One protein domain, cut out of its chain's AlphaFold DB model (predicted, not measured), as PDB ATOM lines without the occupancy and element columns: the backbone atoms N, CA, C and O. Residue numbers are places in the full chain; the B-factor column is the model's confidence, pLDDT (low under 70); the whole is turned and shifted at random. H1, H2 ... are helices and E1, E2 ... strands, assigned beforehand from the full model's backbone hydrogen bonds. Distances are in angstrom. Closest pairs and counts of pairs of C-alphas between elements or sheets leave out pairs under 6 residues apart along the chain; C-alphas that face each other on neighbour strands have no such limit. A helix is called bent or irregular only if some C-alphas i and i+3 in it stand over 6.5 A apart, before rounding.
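What this domain is: This is residues 89 to 211 of the 215 residues of an uncharacterized protein of archaeon (UniProt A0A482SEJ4). What shape do these atoms make? E1 and E2 form a long two-stranded hairpin that reaches out as an arm from a body of crossed helices. In the body, H1 and H2 make one V, H3 and H4 make another, H2 crosses H4, and the short H5 packs on H1. What is it made of? The printed part has 123 residues with five named helices and two named strands, in the order H1 H2 H3 H4 E1 E2 H5; the sheet, E1 - E2, is antiparallel and the class is mostly helix. The whole is loose, with a radius of gyration of the C-alphas of 18.8 A, and elongated, spanning 62 by 38 by 29 A.

How they stand to each other: How do the strands pair? E1, residues 177 to 184, and E2, residues 194 to 201, are an antiparallel hairpin, with 170 degrees between their directions. N 181 and O 197 are within hydrogen-bond range at 2.9 A, as are N 179 and O 199 at 3.0 A. What does H4, residues 161 to 173, touch? It touches H2, residues 116 to 141, about perpendicular at 85 degrees; the closest C-alphas are those of Leu 131 and Arg 166, 5.3 A apart. With its residues 161 to 165 alone it touches H3, residues 144 to 157, at a steep tilt of 51 degrees, opposite ways; the closest C-alphas, of Ala 154 and Tyr 161, are 5.2 A apart. What does H1, residues 89 to 108, touch? With its residues 102 to 106 alone it touches H2 at a steep tilt of 62 degrees, opposite ways, the closest C-alphas being those of Val 106 and Lys 119, 6.1 A apart. It only just touches H4, with 3 pairs of C-alphas within 8 A, the closest being those of Val 94 and Ile 164 at 7.6 A. It touches H5, residues 207 to 210, with the C-alphas of Thr 97 and Pro 207 closest at 6.1 A. Are the helix backbones unbroken? Every O i to N i+4 pair is within hydrogen-bond range in H1 and H3, against 20 of 22 in H2 and 6 of 9 in H4, while H5 is too short for such a pair. H2 is irregular, with C-alphas 137 and 140 at 7.1 A, and H4 only just irregular, with C-alphas 168 and 171 at 6.9 A.

Where its parts are: Where does the hairpin lie? E1 begins at C-alpha 177, (50.534, -4.069, 123.727), and measures 24.0 A; E2 measures 23.2 A. How long are the helices? H2 measures 38.0 A, H1 28.5 A, H3 20.2 A, H4 18.8 A and H5 5.6 A. H1 begins at C-alpha 89, (51.013, -16.886, 102.310), and H5 ends at C-alpha 210, (56.002, -10.014, 107.606).

The domain as a whole: How large is it? The two C-alphas farthest apart, those of Pro 115 and Glu 191, are 62.8 A from each other. Is anything cut, long or uncertain? The printed part has no cut and no long link. Its mean pLDDT is 92.2, and no printed residue is under 70.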
ATOM      1  N   TYR A  89      50.818 -17.955 101.334       96.00
ATOM      2  CA  TYR A  89      51.013 -16.886 102.310       96.00
ATOM      3  C   TYR A  89      50.400 -17.243 103.670       96.00
ATOM      4  O   TYR A  89      51.068 -17.160 104.696       96.00
ATOM      5  N   MET A  90      49.155 -17.725 103.674       96.00
ATOM      6  CA  MET A  90      48.458 -18.121 104.899       96.00
ATOM      7  C   MET A  90      49.081 -19.348 105.549       96.00
ATOM      8  O   MET A  90      49.247 -19.366 106.764       96.00
ATOM      9  N   LYS A  91      49.446 -20.363 104.756       97.19
ATOM     10  CA  LYS A  91      50.071 -21.574 105.291       97.19
ATOM     11  C   LYS A  91      51.396 -21.252 105.972       97.19
ATOM     12  O   LYS A  91      51.630 -21.703 107.089       97.19
ATOM     13  N   GLU A  92      52.228 -20.441 105.325       97.31
ATOM     14  CA  GLU A  92      53.503 -20.024 105.900       97.31
ATOM     15  C   GLU A  92      53.302 -19.190 107.172       97.31
ATOM     16  O   GLU A  92      53.954 -19.462 108.181       97.31
ATOM     17  N   PHE A  93      52.363 -18.238 107.164       96.19
ATOM     18  CA  PHE A  93      52.037 -17.435 108.344       96.19
ATOM     19  C   PHE A  93      51.547 -18.289 109.520       96.19
ATOM     20  O   PHE A  93      52.066 -18.164 110.629       96.19
ATOM     21  N   VAL A  94      50.577 -19.177 109.282       96.31
ATOM     22  CA  VAL A  94      49.995 -20.068 110.298       96.31
ATOM     23  C   VAL A  94      51.059 -20.996 110.878       96.31
ATOM     24  O   VAL A  94      51.167 -21.110 112.099       96.31
ATOM     25  N   ASP A  95      51.877 -21.623 110.028       95.69
ATOM     26  CA  ASP A  95      52.910 -22.560 110.473       95.69
ATOM     27  C   ASP A  95      54.030 -21.832 111.246       95.69
ATOM     28  O   ASP A  95      54.426 -22.289 112.322       95.69
ATOM     29  N   LYS A  96      54.500 -20.665 110.773       96.31
ATOM     30  CA  LYS A  96      55.493 -19.852 111.500       96.31
ATOM     31  C   LYS A  96      54.954 -19.344 112.832       96.31
ATOM     32  O   LYS A  96      55.662 -19.423 113.832       96.31
ATOM     33  N   THR A  97      53.717 -18.854 112.857       95.00
ATOM     34  CA  THR A  97      53.098 -18.321 114.077       95.00
ATOM     35  C   THR A  97      52.935 -19.421 115.108       95.00
ATOM     36  O   THR A  97      53.377 -19.263 116.239       95.00
ATOM     37  N   TRP A  98      52.388 -20.574 114.719       94.88
ATOM     38  CA  TRP A  98      52.229 -21.701 115.634       94.88
ATOM     39  C   TRP A  98      53.564 -22.148 116.239       94.88
ATOM     40  O   TRP A  98      53.669 -22.333 117.450       94.88
ATOM     41  N   ASN A  99      54.603 -22.269 115.408       93.88
ATOM     42  CA  ASN A  99      55.935 -22.647 115.872       93.88
ATOM     43  C   ASN A  99      56.534 -21.603 116.818       93.88
ATOM     44  O   ASN A  99      57.057 -21.987 117.862       93.88
ATOM     45  N   TYR A 100      56.413 -20.314 116.484       93.69
ATOM     46  CA  TYR A 100      56.859 -19.210 117.334       93.69
ATOM     47  C   TYR A 100      56.198 -19.282 118.716       93.69
ATOM     48  O   TYR A 100      56.893 -19.332 119.728       93.69
ATOM     49  N   LEU A 101      54.867 -19.414 118.763       91.81
ATOM     50  CA  LEU A 101      54.110 -19.500 120.013       91.81
ATOM     51  C   LEU A 101      54.534 -20.693 120.874       91.81
ATOM     52  O   LEU A 101      54.775 -20.537 122.072       91.81
ATOM     53  N   VAL A 102      54.677 -21.875 120.268       91.62
ATOM     54  CA  VAL A 102      55.161 -23.064 120.983       91.62
ATOM     55  C   VAL A 102      56.576 -22.833 121.510       91.62
ATOM     56  O   VAL A 102      56.831 -23.137 122.674       91.62
ATOM     57  N   SER A 103      57.491 -22.284 120.703       91.19
ATOM     58  CA  SER A 103      58.867 -22.034 121.147       91.19
ATOM     59  C   SER A 103      58.940 -21.028 122.293       91.19
ATOM     60  O   SER A 103      59.620 -21.307 123.277       91.19
ATOM     61  N   SER A 104      58.186 -19.929 122.227       89.38
ATOM     62  CA  SER A 104      58.177 -18.900 123.273       89.38
ATOM     63  C   SER A 104      57.623 -19.439 124.594       89.38
ATOM     64  O   SER A 104      58.173 -19.174 125.661       89.38
ATOM     65  N   LEU A 105      56.563 -20.253 124.544       88.62
ATOM     66  CA  LEU A 105      56.006 -20.892 125.740       88.62
ATOM     67  C   LEU A 105      56.947 -21.953 126.327       88.62
ATOM     68  O   LEU A 105      57.048 -22.087 127.544       88.62
ATOM     69  N   VAL A 106      57.660 -22.698 125.484       88.81
ATOM     70  CA  VAL A 106      58.678 -23.662 125.927       88.81
ATOM     71  C   VAL A 106      59.870 -22.956 126.574       88.81
ATOM     72  O   VAL A 106      60.375 -23.424 127.596       88.81
ATOM     73  N   GLU A 107      60.311 -21.832 126.011       88.12
ATOM     74  CA  GLU A 107      61.386 -21.006 126.562       88.12
ATOM     75  C   GLU A 107      61.005 -20.408 127.921       88.12
ATOM     76  O   GLU A 107      61.831 -20.388 128.835       88.12
ATOM     77  N   ALA A 108      59.738 -20.034 128.119       86.44
ATOM     78  CA  ALA A 108      59.236 -19.601 129.422       86.44
ATOM     79  C   ALA A 108      59.339 -20.696 130.508       86.44
ATOM     80  O   ALA A 108      59.442 -20.378 131.691       86.44
ATOM     81  N   LEU A 109      59.385 -21.977 130.119       85.00
ATOM     82  CA  LEU A 109      59.626 -23.122 131.009       85.00
ATOM     83  C   LEU A 109      61.116 -23.507 131.106       85.00
ATOM     84  O   LEU A 109      61.462 -24.561 131.649       85.00
ATOM     85  N   SER A 110      62.041 -22.724 130.544       78.00
ATOM     86  CA  SER A 110      63.476 -23.062 130.488       78.00
ATOM     87  C   SER A 110      64.107 -23.284 131.871       78.00
ATOM     88  O   SER A 110      64.937 -24.184 132.000       78.00
ATOM     89  N   GLY A 111      63.641 -22.580 132.908       78.88
ATOM     90  CA  GLY A 111      64.085 -22.742 134.300       78.88
ATOM     91  C   GLY A 111      63.701 -24.073 134.964       78.88
ATOM     92  O   GLY A 111      64.262 -24.424 136.004       78.88
ATOM     93  N   ASP A 112      62.791 -24.846 134.366       80.44
ATOM     94  CA  ASP A 112      62.352 -26.129 134.913       80.44
ATOM     95  C   ASP A 112      63.321 -27.269 134.575       80.44
ATOM     96  O   ASP A 112      63.830 -27.380 133.456       80.44
ATOM     97  N   LYS A 113      63.488 -28.217 135.507       88.06
ATOM     98  CA  LYS A 113      64.328 -29.427 135.346       88.06
ATOM     99  C   LYS A 113      63.713 -30.509 134.441       88.06
ATOM    100  O   LYS A 113      64.157 -31.656 134.452       88.06
ATOM    101  N   LEU A 114      62.662 -30.179 133.693       87.69
ATOM    102  CA  LEU A 114      61.961 -31.130 132.834       87.69
ATOM    103  C   LEU A 114      62.762 -31.404 131.547       87.69
ATOM    104  O   LEU A 114      63.331 -30.475 130.971       87.69
ATOM    105  N   PRO A 115      62.778 -32.646 131.035       89.44
ATOM    106  CA  PRO A 115      63.319 -32.933 129.711       89.44
ATOM    107  C   PRO A 115      62.610 -32.129 128.611       89.44
ATOM    108  O   PRO A 115      61.396 -31.923 128.670       89.44
ATOM    109  N   GLN A 116      63.344 -31.749 127.560       87.50
ATOM    110  CA  GLN A 116      62.825 -30.907 126.473       87.50
ATOM    111  C   GLN A 116      61.565 -31.480 125.800       87.50
ATOM    112  O   GLN A 116      60.614 -30.753 125.528       87.50
ATOM    113  N   TRP A 117      61.526 -32.796 125.572       89.50
ATOM    114  CA  TRP A 117      60.369 -33.461 124.966       89.50
ATOM    115  C   TRP A 117      59.105 -33.348 125.835       89.50
ATOM    116  O   TRP A 117      58.003 -33.228 125.304       89.50
ATOM    117  N   LEU A 118      59.259 -33.344 127.165       88.31
ATOM    118  CA  LEU A 118      58.149 -33.223 128.106       88.31
ATOM    119  C   LEU A 118      57.646 -31.775 128.172       88.31
ATOM    120  O   LEU A 118      56.436 -31.570 128.157       88.31
ATOM    121  N   LYS A 119      58.548 -30.781 128.147       88.88
ATOM    122  CA  LYS A 119      58.175 -29.358 128.018       88.88
ATOM    123  C   LYS A 119      57.357 -29.119 126.751       88.88
ATOM    124  O   LYS A 119      56.263 -28.569 126.828       88.88
ATOM    125  N   ASN A 120      57.837 -29.620 125.612       88.56
ATOM    126  CA  ASN A 120      57.130 -29.510 124.336       88.56
ATOM    127  C   ASN A 120      55.736 -30.151 124.405       88.56
ATOM    128  O   ASN A 120      54.768 -29.546 123.955       88.56
ATOM    129  N   MET A 121      55.612 -31.346 124.999       89.81
ATOM    130  CA  MET A 121      54.313 -32.009 125.144       89.81
ATOM    131  C   MET A 121      53.351 -31.209 126.033       89.81
ATOM    132  O   MET A 121      52.187 -31.049 125.670       89.81
ATOM    133  N   ILE A 122      53.824 -30.730 127.188       89.31
ATOM    134  CA  ILE A 122      53.018 -29.949 128.135       89.31
ATOM    135  C   ILE A 122      52.533 -28.664 127.469       89.31
ATOM    136  O   ILE A 122      51.342 -28.372 127.527       89.31
ATOM    137  N   VAL A 123      53.429 -27.936 126.798       91.12
ATOM    138  CA  VAL A 123      53.091 -26.686 126.110       91.12
ATOM    139  C   VAL A 123      52.098 -26.933 124.987       91.12
ATOM    140  O   VAL A 123      51.074 -26.265 124.953       91.12
ATOM    141  N   GLN A 124      52.344 -27.903 124.104       90.62
ATOM    142  CA  GLN A 124      51.440 -28.170 122.983       90.62
ATOM    143  C   GLN A 124      50.047 -28.568 123.472       90.62
ATOM    144  O   GLN A 124      49.065 -27.921 123.123       90.62
ATOM    145  N   LYS A 125      49.953 -29.575 124.352       92.38
ATOM    146  CA  LYS A 125      48.655 -30.037 124.868       92.38
ATOM    147  C   LYS A 125      47.957 -28.984 125.723       92.38
ATOM    148  O   LYS A 125      46.734 -28.880 125.679       92.38
ATOM    149  N   GLY A 126      48.718 -28.234 126.517       93.25
ATOM    150  CA  GLY A 126      48.197 -27.153 127.348       93.25
ATOM    151  C   GLY A 126      47.642 -26.014 126.502       93.25
ATOM    152  O   GLY A 126      46.517 -25.581 126.737       93.25
ATOM    153  N   MET A 127      48.392 -25.585 125.485       93.50
ATOM    154  CA  MET A 127      47.991 -24.536 124.550       93.50
ATOM    155  C   MET A 127      46.762 -24.954 123.738       93.50
ATOM    156  O   MET A 127      45.784 -24.212 123.721       93.50
ATOM    157  N   ASP A 128      46.760 -26.157 123.152       94.12
ATOM    158  CA  ASP A 128      45.593 -26.700 122.444       94.12
ATOM    159  C   ASP A 128      44.357 -26.704 123.349       94.12
ATOM    160  O   ASP A 128      43.311 -26.165 122.992       94.12
ATOM    161  N   ARG A 129      44.485 -27.239 124.571       95.69
ATOM    162  CA  ARG A 129      43.362 -27.335 125.509       95.69
ATOM    163  C   ARG A 129      42.834 -25.970 125.939       95.69
ATOM    164  O   ARG A 129      41.618 -25.826 126.093       95.69
ATOM    165  N   ALA A 130      43.727 -25.013 126.181       95.38
ATOM    166  CA  ALA A 130      43.372 -23.661 126.588       95.38
ATOM    167  C   ALA A 130      42.647 -22.917 125.458       95.38
ATOM    168  O   ALA A 130      41.608 -22.309 125.707       95.38
ATOM    169  N   LEU A 131      43.139 -23.023 124.221       96.50
ATOM    170  CA  LEU A 131      42.527 -22.388 123.054       96.50
ATOM    171  C   LEU A 131      41.195 -23.051 122.672       96.50
ATOM    172  O   LEU A 131      40.236 -22.345 122.370       96.50
ATOM    173  N   ASP A 132      41.081 -24.378 122.782       97.19
ATOM    174  CA  ASP A 132      39.807 -25.091 122.608       97.19
ATOM    175  C   ASP A 132      38.778 -24.671 123.661       97.19
ATOM    176  O   ASP A 132      37.583 -24.549 123.386       97.19
ATOM    177  N   TRP A 133      39.231 -24.469 124.902       97.44
ATOM    178  CA  TRP A 133      38.366 -23.966 125.957       97.44
ATOM    179  C   TRP A 133      37.914 -22.534 125.664       97.44
ATOM    180  O   TRP A 133      36.712 -22.289 125.740       97.44
ATOM    181  N   ALA A 134      38.828 -21.644 125.259       96.56
ATOM    182  CA  ALA A 134      38.512 -20.275 124.850       96.56
ATOM    183  C   ALA A 134      37.466 -20.256 123.723       96.56
ATOM    184  O   ALA A 134      36.412 -19.651 123.891       96.56
ATOM    185  N   ALA A 135      37.688 -21.017 122.644       97.12
ATOM    186  CA  ALA A 135      36.730 -21.152 121.545       97.12
ATOM    187  C   ALA A 135      35.353 -21.623 122.034       97.12
ATOM    188  O   ALA A 135      34.322 -21.082 121.645       97.12
ATOM    189  N   LYS A 136      35.322 -22.630 122.913       97.44
ATOM    190  CA  LYS A 136      34.070 -23.194 123.424       97.44
ATOM    191  C   LYS A 136      33.281 -22.202 124.278       97.44
ATOM    192  O   LYS A 136      32.056 -22.182 124.185       97.44
ATOM    193  N   VAL A 137      33.948 -21.442 125.148       97.31
ATOM    194  CA  VAL A 137      33.256 -20.511 126.057       97.31
ATOM    195  C   VAL A 137      32.804 -19.240 125.349       97.31
ATOM    196  O   VAL A 137      31.779 -18.681 125.736       97.31
ATOM    197  N   THR A 138      33.514 -18.809 124.304       96.44
ATOM    198  CA  THR A 138      33.133 -17.636 123.507       96.44
ATOM    199  C   THR A 138      32.126 -17.970 122.408       96.44
ATOM    200  O   THR A 138      31.362 -17.090 122.028       96.44
ATOM    201  N   ALA A 139      32.039 -19.226 121.950       97.19
ATOM    202  CA  ALA A 139      31.160 -19.641 120.849       97.19
ATOM    203  C   ALA A 139      29.700 -19.143 120.928       97.19
ATOM    204  O   ALA A 139      29.202 -18.694 119.898       97.19
ATOM    205  N   PRO A 140      29.002 -19.141 122.086       98.06
ATOM    206  CA  PRO A 140      27.637 -18.607 122.167       98.06
ATOM    207  C   PRO A 140      27.517 -17.108 121.845       98.06
ATOM    208  O   PRO A 140      26.423 -16.629 121.556       98.06
ATOM    209  N   PHE A 141      28.627 -16.372 121.917       97.50
ATOM    210  CA  PHE A 141      28.723 -14.935 121.665       97.50
ATOM    211  C   PHE A 141      29.420 -14.612 120.338       97.50
ATOM    212  O   PHE A 141      29.501 -13.445 119.956       97.50
ATOM    213  N   THR A 142      29.902 -15.631 119.625       97.25
ATOM    214  CA  THR A 142      30.581 -15.485 118.339       97.25
ATOM    215  C   THR A 142      29.590 -15.765 117.207       97.25
ATOM    216  O   THR A 142      29.041 -16.866 117.136       97.25
ATOM    217  N   PRO A 143      29.346 -14.808 116.295       98.19
ATOM    218  CA  PRO A 143      28.494 -15.029 115.131       98.19
ATOM    219  C   PRO A 143      28.924 -16.235 114.283       98.19
ATOM    220  O   PRO A 143      30.110 -16.407 113.996       98.19
ATOM    221  N   GLN A 144      27.943 -17.009 113.796       98.38
ATOM    222  CA  GLN A 144      28.177 -18.195 112.955       98.38
ATOM    223  C   GLN A 144      29.025 -17.888 111.708       98.38
ATOM    224  O   GLN A 144      29.849 -18.705 111.305       98.38
ATOM    225  N   ALA A 145      28.884 -16.675 111.163       98.44
ATOM    226  CA  ALA A 145      29.625 -16.199 110.001       98.44
ATOM    227  C   ALA A 145      31.147 -16.401 110.121       98.44
ATOM    228  O   ALA A 145      31.774 -16.829 109.157       98.44
ATOM    229  N   TYR A 146      31.740 -16.176 111.298       97.94
ATOM    230  CA  TYR A 146      33.186 -16.348 111.480       97.94
ATOM    231  C   TYR A 146      33.613 -17.818 111.417       97.94
ATOM    232  O   TYR A 146      34.665 -18.142 110.867       97.94
ATOM    233  N   PHE A 147      32.798 -18.732 111.953       98.50
ATOM    234  CA  PHE A 147      33.076 -20.167 111.871       98.50
ATOM    235  C   PHE A 147      32.952 -20.685 110.439       98.50
ATOM    236  O   PHE A 147      33.765 -21.515 110.028       98.50
ATOM    237  N   ASP A 148      31.973 -20.177 109.692       98.81
ATOM    238  CA  ASP A 148      31.750 -20.519 108.288       98.81
ATOM    239  C   ASP A 148      32.899 -20.010 107.405       98.81
ATOM    240  O   ASP A 148      33.409 -20.750 106.565       98.81
ATOM    241  N   GLU A 149      33.372 -18.783 107.638       98.62
ATOM    242  CA  GLU A 149      34.532 -18.218 106.940       98.62
ATOM    243  C   GLU A 149      35.814 -19.009 107.228       98.62
ATOM    244  O   GLU A 149      36.495 -19.446 106.298       98.62
ATOM    245  N   MET A 150      36.104 -19.313 108.499       98.44
ATOM    246  CA  MET A 150      37.236 -20.178 108.857       98.44
ATOM    247  C   MET A 150      37.116 -21.580 108.243       98.44
ATOM    248  O   MET A 150      38.132 -22.183 107.892       98.44
ATOM    249  N   ARG A 151      35.890 -22.104 108.083       98.75
ATOM    250  CA  ARG A 151      35.646 -23.394 107.429       98.75
ATOM    251  C   ARG A 151      36.012 -23.343 105.949       98.75
ATOM    252  O   ARG A 151      36.812 -24.163 105.510       98.75
ATOM    253  N   GLY A 152      35.513 -22.353 105.209       98.69
ATOM    254  CA  GLY A 152      35.862 -22.181 103.795       98.69
ATOM    255  C   GLY A 152      37.364 -21.977 103.578       98.69
ATOM    256  O   GLY A 152      37.960 -22.482 102.618       98.69
ATOM    257  N   LEU A 153      38.008 -21.291 104.520       98.19
ATOM    258  CA  LEU A 153      39.450 -21.094 104.516       98.19
ATOM    259  C   LEU A 153      40.209 -22.412 104.698       98.19
ATOM    260  O   LEU A 153      41.129 -22.702 103.929       98.19
ATOM    261  N   ALA A 154      39.813 -23.231 105.672       98.56
ATOM    262  CA  ALA A 154      40.384 -24.558 105.888       98.56
ATOM    263  C   ALA A 154      40.219 -25.447 104.644       98.56
ATOM    264  O   ALA A 154      41.201 -26.013 104.161       98.56
ATOM    265  N   ASP A 155      39.018 -25.486 104.065       98.62
ATOM    266  CA  ASP A 155      38.684 -26.373 102.947       98.62
ATOM    267  C   ASP A 155      39.451 -26.014 101.659       98.62
ATOM    268  O   ASP A 155      39.933 -26.895 100.944       98.62
ATOM    269  N   SER A 156      39.651 -24.724 101.374       98.25
ATOM    270  CA  SER A 156      40.415 -24.276 100.193       98.25
ATOM    271  C   SER A 156      41.938 -24.409 100.364       98.25
ATOM    272  O   SER A 156      42.687 -24.716  99.420       98.25
ATOM    273  N   THR A 157      42.436 -24.221 101.584       97.94
ATOM    274  CA  THR A 157      43.875 -24.278 101.873       97.94
ATOM    275  C   THR A 157      44.356 -25.684 102.234       97.94
ATOM    276  O   THR A 157      45.538 -25.982 102.053       97.94
ATOM    277  N   GLY A 158      43.464 -26.576 102.663       98.00
ATOM    278  CA  GLY A 158      43.811 -27.871 103.250       98.00
ATOM    279  C   GLY A 158      44.504 -27.742 104.612       98.00
ATOM    280  O   GLY A 158      45.208 -28.662 105.027       98.00
ATOM    281  N   MET A 159      44.388 -26.583 105.267       97.75
ATOM    282  CA  MET A 159      44.864 -26.393 106.635       97.75
ATOM    283  C   MET A 159      43.881 -27.012 107.626       97.75
ATOM    284  O   MET A 159      42.687 -27.118 107.358       97.75
ATOM    285  N   ASP A 160      44.395 -27.399 108.788       97.44
ATOM    286  CA  ASP A 160      43.558 -27.878 109.879       97.44
ATOM    287  C   ASP A 160      42.669 -26.743 110.411       97.44
ATOM    288  O   ASP A 160      43.163 -25.678 110.795       97.44
ATOM    289  N   TYR A 161      41.358 -26.983 110.424       98.25
ATOM    290  CA  TYR A 161      40.375 -26.016 110.902       98.25
ATOM    291  C   TYR A 161      40.605 -25.663 112.369       98.25
ATOM    292  O   TYR A 161      40.546 -24.487 112.727       98.25
ATOM    293  N   ASP A 162      40.903 -26.661 113.205       97.06
ATOM    294  CA  ASP A 162      41.082 -26.434 114.637       97.06
ATOM    295  C   ASP A 162      42.296 -25.534 114.876       97.06
ATOM    296  O   ASP A 162      42.210 -24.582 115.646       97.06
ATOM    297  N   LYS A 163      43.399 -25.732 114.141       96.44
ATOM    298  CA  LYS A 163      44.544 -24.809 114.179       96.44
ATOM    299  C   LYS A 163      44.171 -23.372 113.782       96.44
ATOM    300  O   LYS A 163      44.618 -22.437 114.447       96.44
ATOM    301  N   ILE A 164      43.366 -23.171 112.733       97.69
ATOM    302  CA  ILE A 164      42.912 -21.827 112.316       97.69
ATOM    303  C   ILE A 164      42.068 -21.178 113.419       97.69
ATOM    304  O   ILE A 164      42.312 -20.027 113.788       97.69
ATOM    305  N   LEU A 165      41.107 -21.919 113.972       97.50
ATOM    306  CA  LEU A 165      40.253 -21.450 115.061       97.50
ATOM    307  C   LEU A 165      41.081 -21.097 116.303       97.50
ATOM    308  O   LEU A 165      40.928 -20.015 116.865       97.50
ATOM    309  N   ARG A 166      42.008 -21.974 116.699       96.94
ATOM    310  CA  ARG A 166      42.903 -21.770 117.844       96.94
ATOM    311  C   ARG A 166      43.763 -20.523 117.684       96.94
ATOM    312  O   ARG A 166      43.871 -19.749 118.628       96.94
ATOM    313  N   LEU A 167      44.335 -20.281 116.505       95.38
ATOM    314  CA  LEU A 167      45.098 -19.053 116.260       95.38
ATOM    315  C   LEU A 167      44.230 -17.790 116.369       95.38
ATOM    316  O   LEU A 167      44.699 -16.789 116.901       95.38
ATOM    317  N   ASN A 168      42.961 -17.845 115.955       95.62
ATOM    318  CA  ASN A 168      42.023 -16.735 116.154       95.62
ATOM    319  C   ASN A 168      41.622 -16.537 117.627       95.62
ATOM    320  O   ASN A 168      41.241 -15.434 118.005       95.62
ATOM    321  N   MET A 169      41.738 -17.565 118.473       95.94
ATOM    322  CA  MET A 169      41.515 -17.459 119.924       95.94
ATOM    323  C   MET A 169      42.759 -17.026 120.702       95.94
ATOM    324  O   MET A 169      42.660 -16.681 121.878       95.94
ATOM    325  N   PHE A 170      43.939 -17.027 120.083       91.69
ATOM    326  CA  PHE A 170      45.181 -16.674 120.768       91.69
ATOM    327  C   PHE A 170      45.167 -15.266 121.404       91.69
ATOM    328  O   PHE A 170      45.619 -15.136 122.549       91.69
ATOM    329  N   PRO A 171      44.611 -14.222 120.754       89.44
ATOM    330  CA  PRO A 171      44.478 -12.905 121.376       89.44
ATOM    331  C   PRO A 171      43.579 -12.879 122.620       89.44
ATOM    332  O   PRO A 171      43.752 -12.002 123.454       89.44
ATOM    333  N   GLU A 172      42.662 -13.837 122.788       90.06
ATOM    334  CA  GLU A 172      41.796 -13.914 123.977       90.06
ATOM    335  C   GLU A 172      42.567 -14.395 125.218       90.06
ATOM    336  O   GLU A 172      42.230 -14.063 126.352       90.06
ATOM    337  N   LEU A 173      43.637 -15.171 125.017       85.81
ATOM    338  CA  LEU A 173      44.468 -15.701 126.102       85.81
ATOM    339  C   LEU A 173      45.710 -14.855 126.391       85.81
ATOM    340  O   LEU A 173      46.421 -15.123 127.363       85.81
ATOM    341  N   THR A 174      46.000 -13.855 125.559       82.31
ATOM    342  CA  THR A 174      47.228 -13.063 125.650       82.31
ATOM    343  C   THR A 174      46.950 -11.574 125.759       82.31
ATOM    344  O   THR A 174      45.913 -11.068 125.351       82.31
ATOM    345  N   LYS A 175      47.893 -10.842 126.357       74.81
ATOM    346  CA  LYS A 175      47.818  -9.383 126.464       74.81
ATOM    347  C   LYS A 175      48.720  -8.774 125.403       74.81
ATOM    348  O   LYS A 175      49.934  -8.753 125.576       74.81
ATOM    349  N   ALA A 176      48.124  -8.291 124.318       75.81
ATOM    350  CA  ALA A 176      48.841  -7.478 123.344       75.81
ATOM    351  C   ALA A 176      49.147  -6.088 123.923       75.81
ATOM    352  O   ALA A 176      48.402  -5.573 124.762       75.81
ATOM    353  N   GLN A 177      50.230  -5.470 123.454       82.19
ATOM    354  CA  GLN A 177      50.534  -4.069 123.727       82.19
ATOM    355  C   GLN A 177      50.109  -3.231 122.523       82.19
ATOM    356  O   GLN A 177      50.288  -3.620 121.370       82.19
ATOM    357  N   CYS A 178      49.435  -2.118 122.787       87.19
ATOM    358  CA  CYS A 178      48.960  -1.208 121.756       87.19
ATOM    359  C   CYS A 178      49.018   0.218 122.278       87.19
ATOM    360  O   CYS A 178      48.724   0.464 123.449       87.19
ATOM    361  N   SER A 179      49.251   1.152 121.364       86.69
ATOM    362  CA  SER A 179      49.027   2.577 121.592       86.69
ATOM    363  C   SER A 179      47.940   3.074 120.647       86.69
ATOM    364  O   SER A 179      47.945   2.750 119.460       86.69
ATOM    365  N   PHE A 180      47.000   3.858 121.170       88.62
ATOM    366  CA  PHE A 180      45.923   4.475 120.397       88.62
ATOM    367  C   PHE A 180      46.025   5.990 120.504       88.62
ATOM    368  O   PHE A 180      46.258   6.528 121.584       88.62
ATOM    369  N   PHE A 181      45.807   6.672 119.388       87.75
ATOM    370  CA  PHE A 181      45.755   8.123 119.323       87.75
ATOM    371  C   PHE A 181      44.520   8.550 118.534       87.75
ATOM    372  O   PHE A 181      44.210   7.983 117.485       87.75
ATOM    373  N   GLY A 182      43.812   9.546 119.052       90.50
ATOM    374  CA  GLY A 182      42.678  10.176 118.390       90.50
ATOM    375  C   GLY A 182      42.827  11.688 118.462       90.50
ATOM    376  O   GLY A 182      43.132  12.215 119.530       90.50
ATOM    377  N   ALA A 183      42.607  12.378 117.346       89.31
ATOM    378  CA  ALA A 183      42.635  13.837 117.279       89.31
ATOM    379  C   ALA A 183      41.421  14.365 116.510       89.31
ATOM    380  O   ALA A 183      41.080  13.852 115.445       89.31
ATOM    381  N   TRP A 184      40.775  15.398 117.053       93.62
ATOM    382  CA  TRP A 184      39.599  16.059 116.478       93.62
ATOM    383  C   TRP A 184      39.521  17.527 116.931       93.62
ATOM    384  O   TRP A 184      40.272  17.966 117.804       93.62
ATOM    385  N   GLY A 185      38.592  18.295 116.352       91.62
ATOM    386  CA  GLY A 185      38.359  19.695 116.726       91.62
ATOM    387  C   GLY A 185      39.599  20.566 116.511       91.62
ATOM    388  O   GLY A 185      40.218  20.513 115.454       91.62
ATOM    389  N   SER A 186      39.996  21.336 117.526       91.44
ATOM    390  CA  SER A 186      41.186  22.195 117.452       91.44
ATOM    391  C   SER A 186      42.515  21.428 117.452       91.44
ATOM    392  O   SER A 186      43.559  22.042 117.260       91.44
ATOM    393  N   ALA A 187      42.506  20.108 117.679       86.50
ATOM    394  CA  ALA A 187      43.706  19.271 117.602       86.50
ATOM    395  C   ALA A 187      44.074  18.877 116.159       86.50
ATOM    396  O   ALA A 187      45.090  18.218 115.945       86.50
ATOM    397  N   VAL A 188      43.250  19.244 115.169       89.50
ATOM    398  CA  VAL A 188      43.469  18.912 113.757       89.50
ATOM    399  C   VAL A 188      43.484  20.170 112.895       89.50
ATOM    400  O   VAL A 188      42.760  21.124 113.155       89.50
ATOM    401  N   ALA A 189      44.299  20.171 111.836       86.94
ATOM    402  CA  ALA A 189      44.471  21.343 110.970       86.94
ATOM    403  C   ALA A 189      43.209  21.718 110.169       86.94
ATOM    404  O   ALA A 189      43.091  22.845 109.691       86.94
ATOM    405  N   LYS A 190      42.278  20.773 109.992       89.12
ATOM    406  CA  LYS A 190      41.044  20.962 109.228       89.12
ATOM    407  C   LYS A 190      39.835  20.576 110.075       89.12
ATOM    408  O   LYS A 190      39.682  19.412 110.436       89.12
ATOM    409  N   GLU A 191      38.969  21.546 110.361       89.88
ATOM    410  CA  GLU A 191      37.733  21.316 111.116       89.88
ATOM    411  C   GLU A 191      36.823  20.280 110.440       89.88
ATOM    412  O   GLU A 191      36.796  20.146 109.214       89.88
ATOM    413  N   GLY A 192      36.077  19.530 111.255       91.12
ATOM    414  CA  GLY A 192      35.199  18.450 110.793       91.12
ATOM    415  C   GLY A 192      35.908  17.124 110.494       91.12
ATOM    416  O   GLY A 192      35.237  16.143 110.189       91.12
ATOM    417  N   TYR A 193      37.238  17.064 110.611       91.44
ATOM    418  CA  TYR A 193      38.010  15.829 110.467       91.44
ATOM    419  C   TYR A 193      38.296  15.199 111.829       91.44
ATOM    420  O   TYR A 193      38.413  15.877 112.852       91.44
ATOM    421  N   SER A 194      38.409  13.875 111.837       93.31
ATOM    422  CA  SER A 194      38.892  13.097 112.974       93.31
ATOM    423  C   SER A 194      39.961  12.139 112.473       93.31
ATOM    424  O   SER A 194      39.732  11.409 111.509       93.31
ATOM    425  N   TYR A 195      41.126  12.157 113.111       90.12
ATOM    426  CA  TYR A 195      42.199  11.210 112.838       90.12
ATOM    427  C   TYR A 195      42.243  10.169 113.945       90.12
ATOM    428  O   TYR A 195      42.163  10.508 115.125       90.12
ATOM    429  N   GLN A 196      42.400   8.910 113.550       91.69
ATOM    430  CA  GLN A 196      42.639   7.791 114.446       91.69
ATOM    431  C   GLN A 196      43.915   7.084 114.002       91.69
ATOM    432  O   GLN A 196      44.087   6.784 112.822       91.69
ATOM    433  N   LEU A 197      44.795   6.801 114.953       89.19
ATOM    434  CA  LEU A 197      46.000   6.014 114.748       89.19
ATOM    435  C   LEU A 197      46.058   4.917 115.809       89.19
ATOM    436  O   LEU A 197      45.681   5.121 116.966       89.19
ATOM    437  N   ARG A 198      46.550   3.749 115.407       90.69
ATOM    438  CA  ARG A 198      46.852   2.638 116.300       90.69
ATOM    439  C   ARG A 198      48.224   2.077 115.951       90.69
ATOM    440  O   ARG A 198      48.475   1.773 114.789       90.69
ATOM    441  N   ALA A 199      49.059   1.891 116.964       89.06
ATOM    442  CA  ALA A 199      50.217   1.012 116.908       89.06
ATOM    443  C   ALA A 199      49.888  -0.277 117.669       89.06
ATOM    444  O   ALA A 199      49.257  -0.236 118.729       89.06
ATOM    445  N   LEU A 200      50.260  -1.415 117.092       88.88
ATOM    446  CA  LEU A 200      50.120  -2.739 117.687       88.88
ATOM    447  C   LEU A 200      51.525  -3.316 117.811       88.88
ATOM    448  O   LEU A 200      52.178  -3.561 116.797       88.88
ATOM    449  N   ASP A 201      51.970  -3.503 119.046       86.25
ATOM    450  CA  ASP A 201      53.343  -3.868 119.347       86.25
ATOM    451  C   ASP A 201      53.439  -5.385 119.495       86.25
ATOM    452  O   ASP A 201      52.829  -5.996 120.378       86.25
ATOM    453  N   PHE A 202      54.218  -5.988 118.604       83.56
ATOM    454  CA  PHE A 202      54.652  -7.374 118.686       83.56
ATOM    455  C   PHE A 202      56.172  -7.427 118.643       83.56
ATOM    456  O   PHE A 202      56.833  -6.540 118.101       83.56
ATOM    457  N   ASP A 203      56.724  -8.507 119.184       82.00
ATOM    458  CA  ASP A 203      58.138  -8.805 119.033       82.00
ATOM    459  C   ASP A 203      58.524  -8.900 117.544       82.00
ATOM    460  O   ASP A 203      57.863  -9.553 116.733       82.00
ATOM    461  N   THR A 204      59.634  -8.248 117.204       87.06
ATOM    462  CA  THR A 204      60.215  -8.211 115.858       87.06
ATOM    463  C   THR A 204      60.832  -9.535 115.404       87.06
ATOM    464  O   THR A 204      61.099  -9.682 114.210       87.06
ATOM    465  N   THR A 205      61.055 -10.491 116.316       88.38
ATOM    466  CA  THR A 205      61.528 -11.840 115.957       88.38
ATOM    467  C   THR A 205      60.401 -12.778 115.516       88.38
ATOM    468  O   THR A 205      60.656 -13.771 114.831       88.38
ATOM    469  N   GLY A 206      59.151 -12.450 115.864       88.50
ATOM    470  CA  GLY A 206      57.968 -13.184 115.432       88.50
ATOM    471  C   GLY A 206      57.583 -12.886 113.976       88.50
ATOM    472  O   GLY A 206      58.005 -11.882 113.398       88.50
ATOM    473  N   PRO A 207      56.733 -13.725 113.359       93.25
ATOM    474  CA  PRO A 207      56.377 -13.578 111.948       93.25
ATOM    475  C   PRO A 207      55.437 -12.395 111.668       93.25
ATOM    476  O   PRO A 207      55.280 -12.004 110.519       93.25
ATOM    477  N   PHE A 208      54.790 -11.816 112.683       91.69
ATOM    478  CA  PHE A 208      53.638 -10.915 112.523       91.69
ATOM    479  C   PHE A 208      53.879  -9.725 111.584       91.69
ATOM    480  O   PHE A 208      53.019  -9.406 110.768       91.69
ATOM    481  N   LYS A 209      55.063  -9.104 111.649       90.00
ATOM    482  CA  LYS A 209      55.425  -7.951 110.806       90.00
ATOM    483  C   LYS A 209      55.537  -8.285 109.313       90.00
ATOM    484  O   LYS A 209      55.427  -7.388 108.485       90.00
ATOM    485  N   ASP A 210      55.772  -9.554 108.979       92.50
ATOM    486  CA  ASP A 210      56.002 -10.014 107.606       92.50
ATOM    487  C   ASP A 210      54.696 -10.439 106.916       92.50
ATOM    488  O   ASP A 210      54.660 -10.567 105.691       92.50
ATOM    489  N   TYR A 211      53.616 -10.622 107.690       94.69
ATOM    490  CA  TYR A 211      52.319 -11.071 107.180       94.69
ATOM    491  C   TYR A 211      51.135 -10.108 107.449       94.69
ATOM    492  O   TYR A 211      50.066 -10.566 107.863       94.69
TER     493      TYR A 211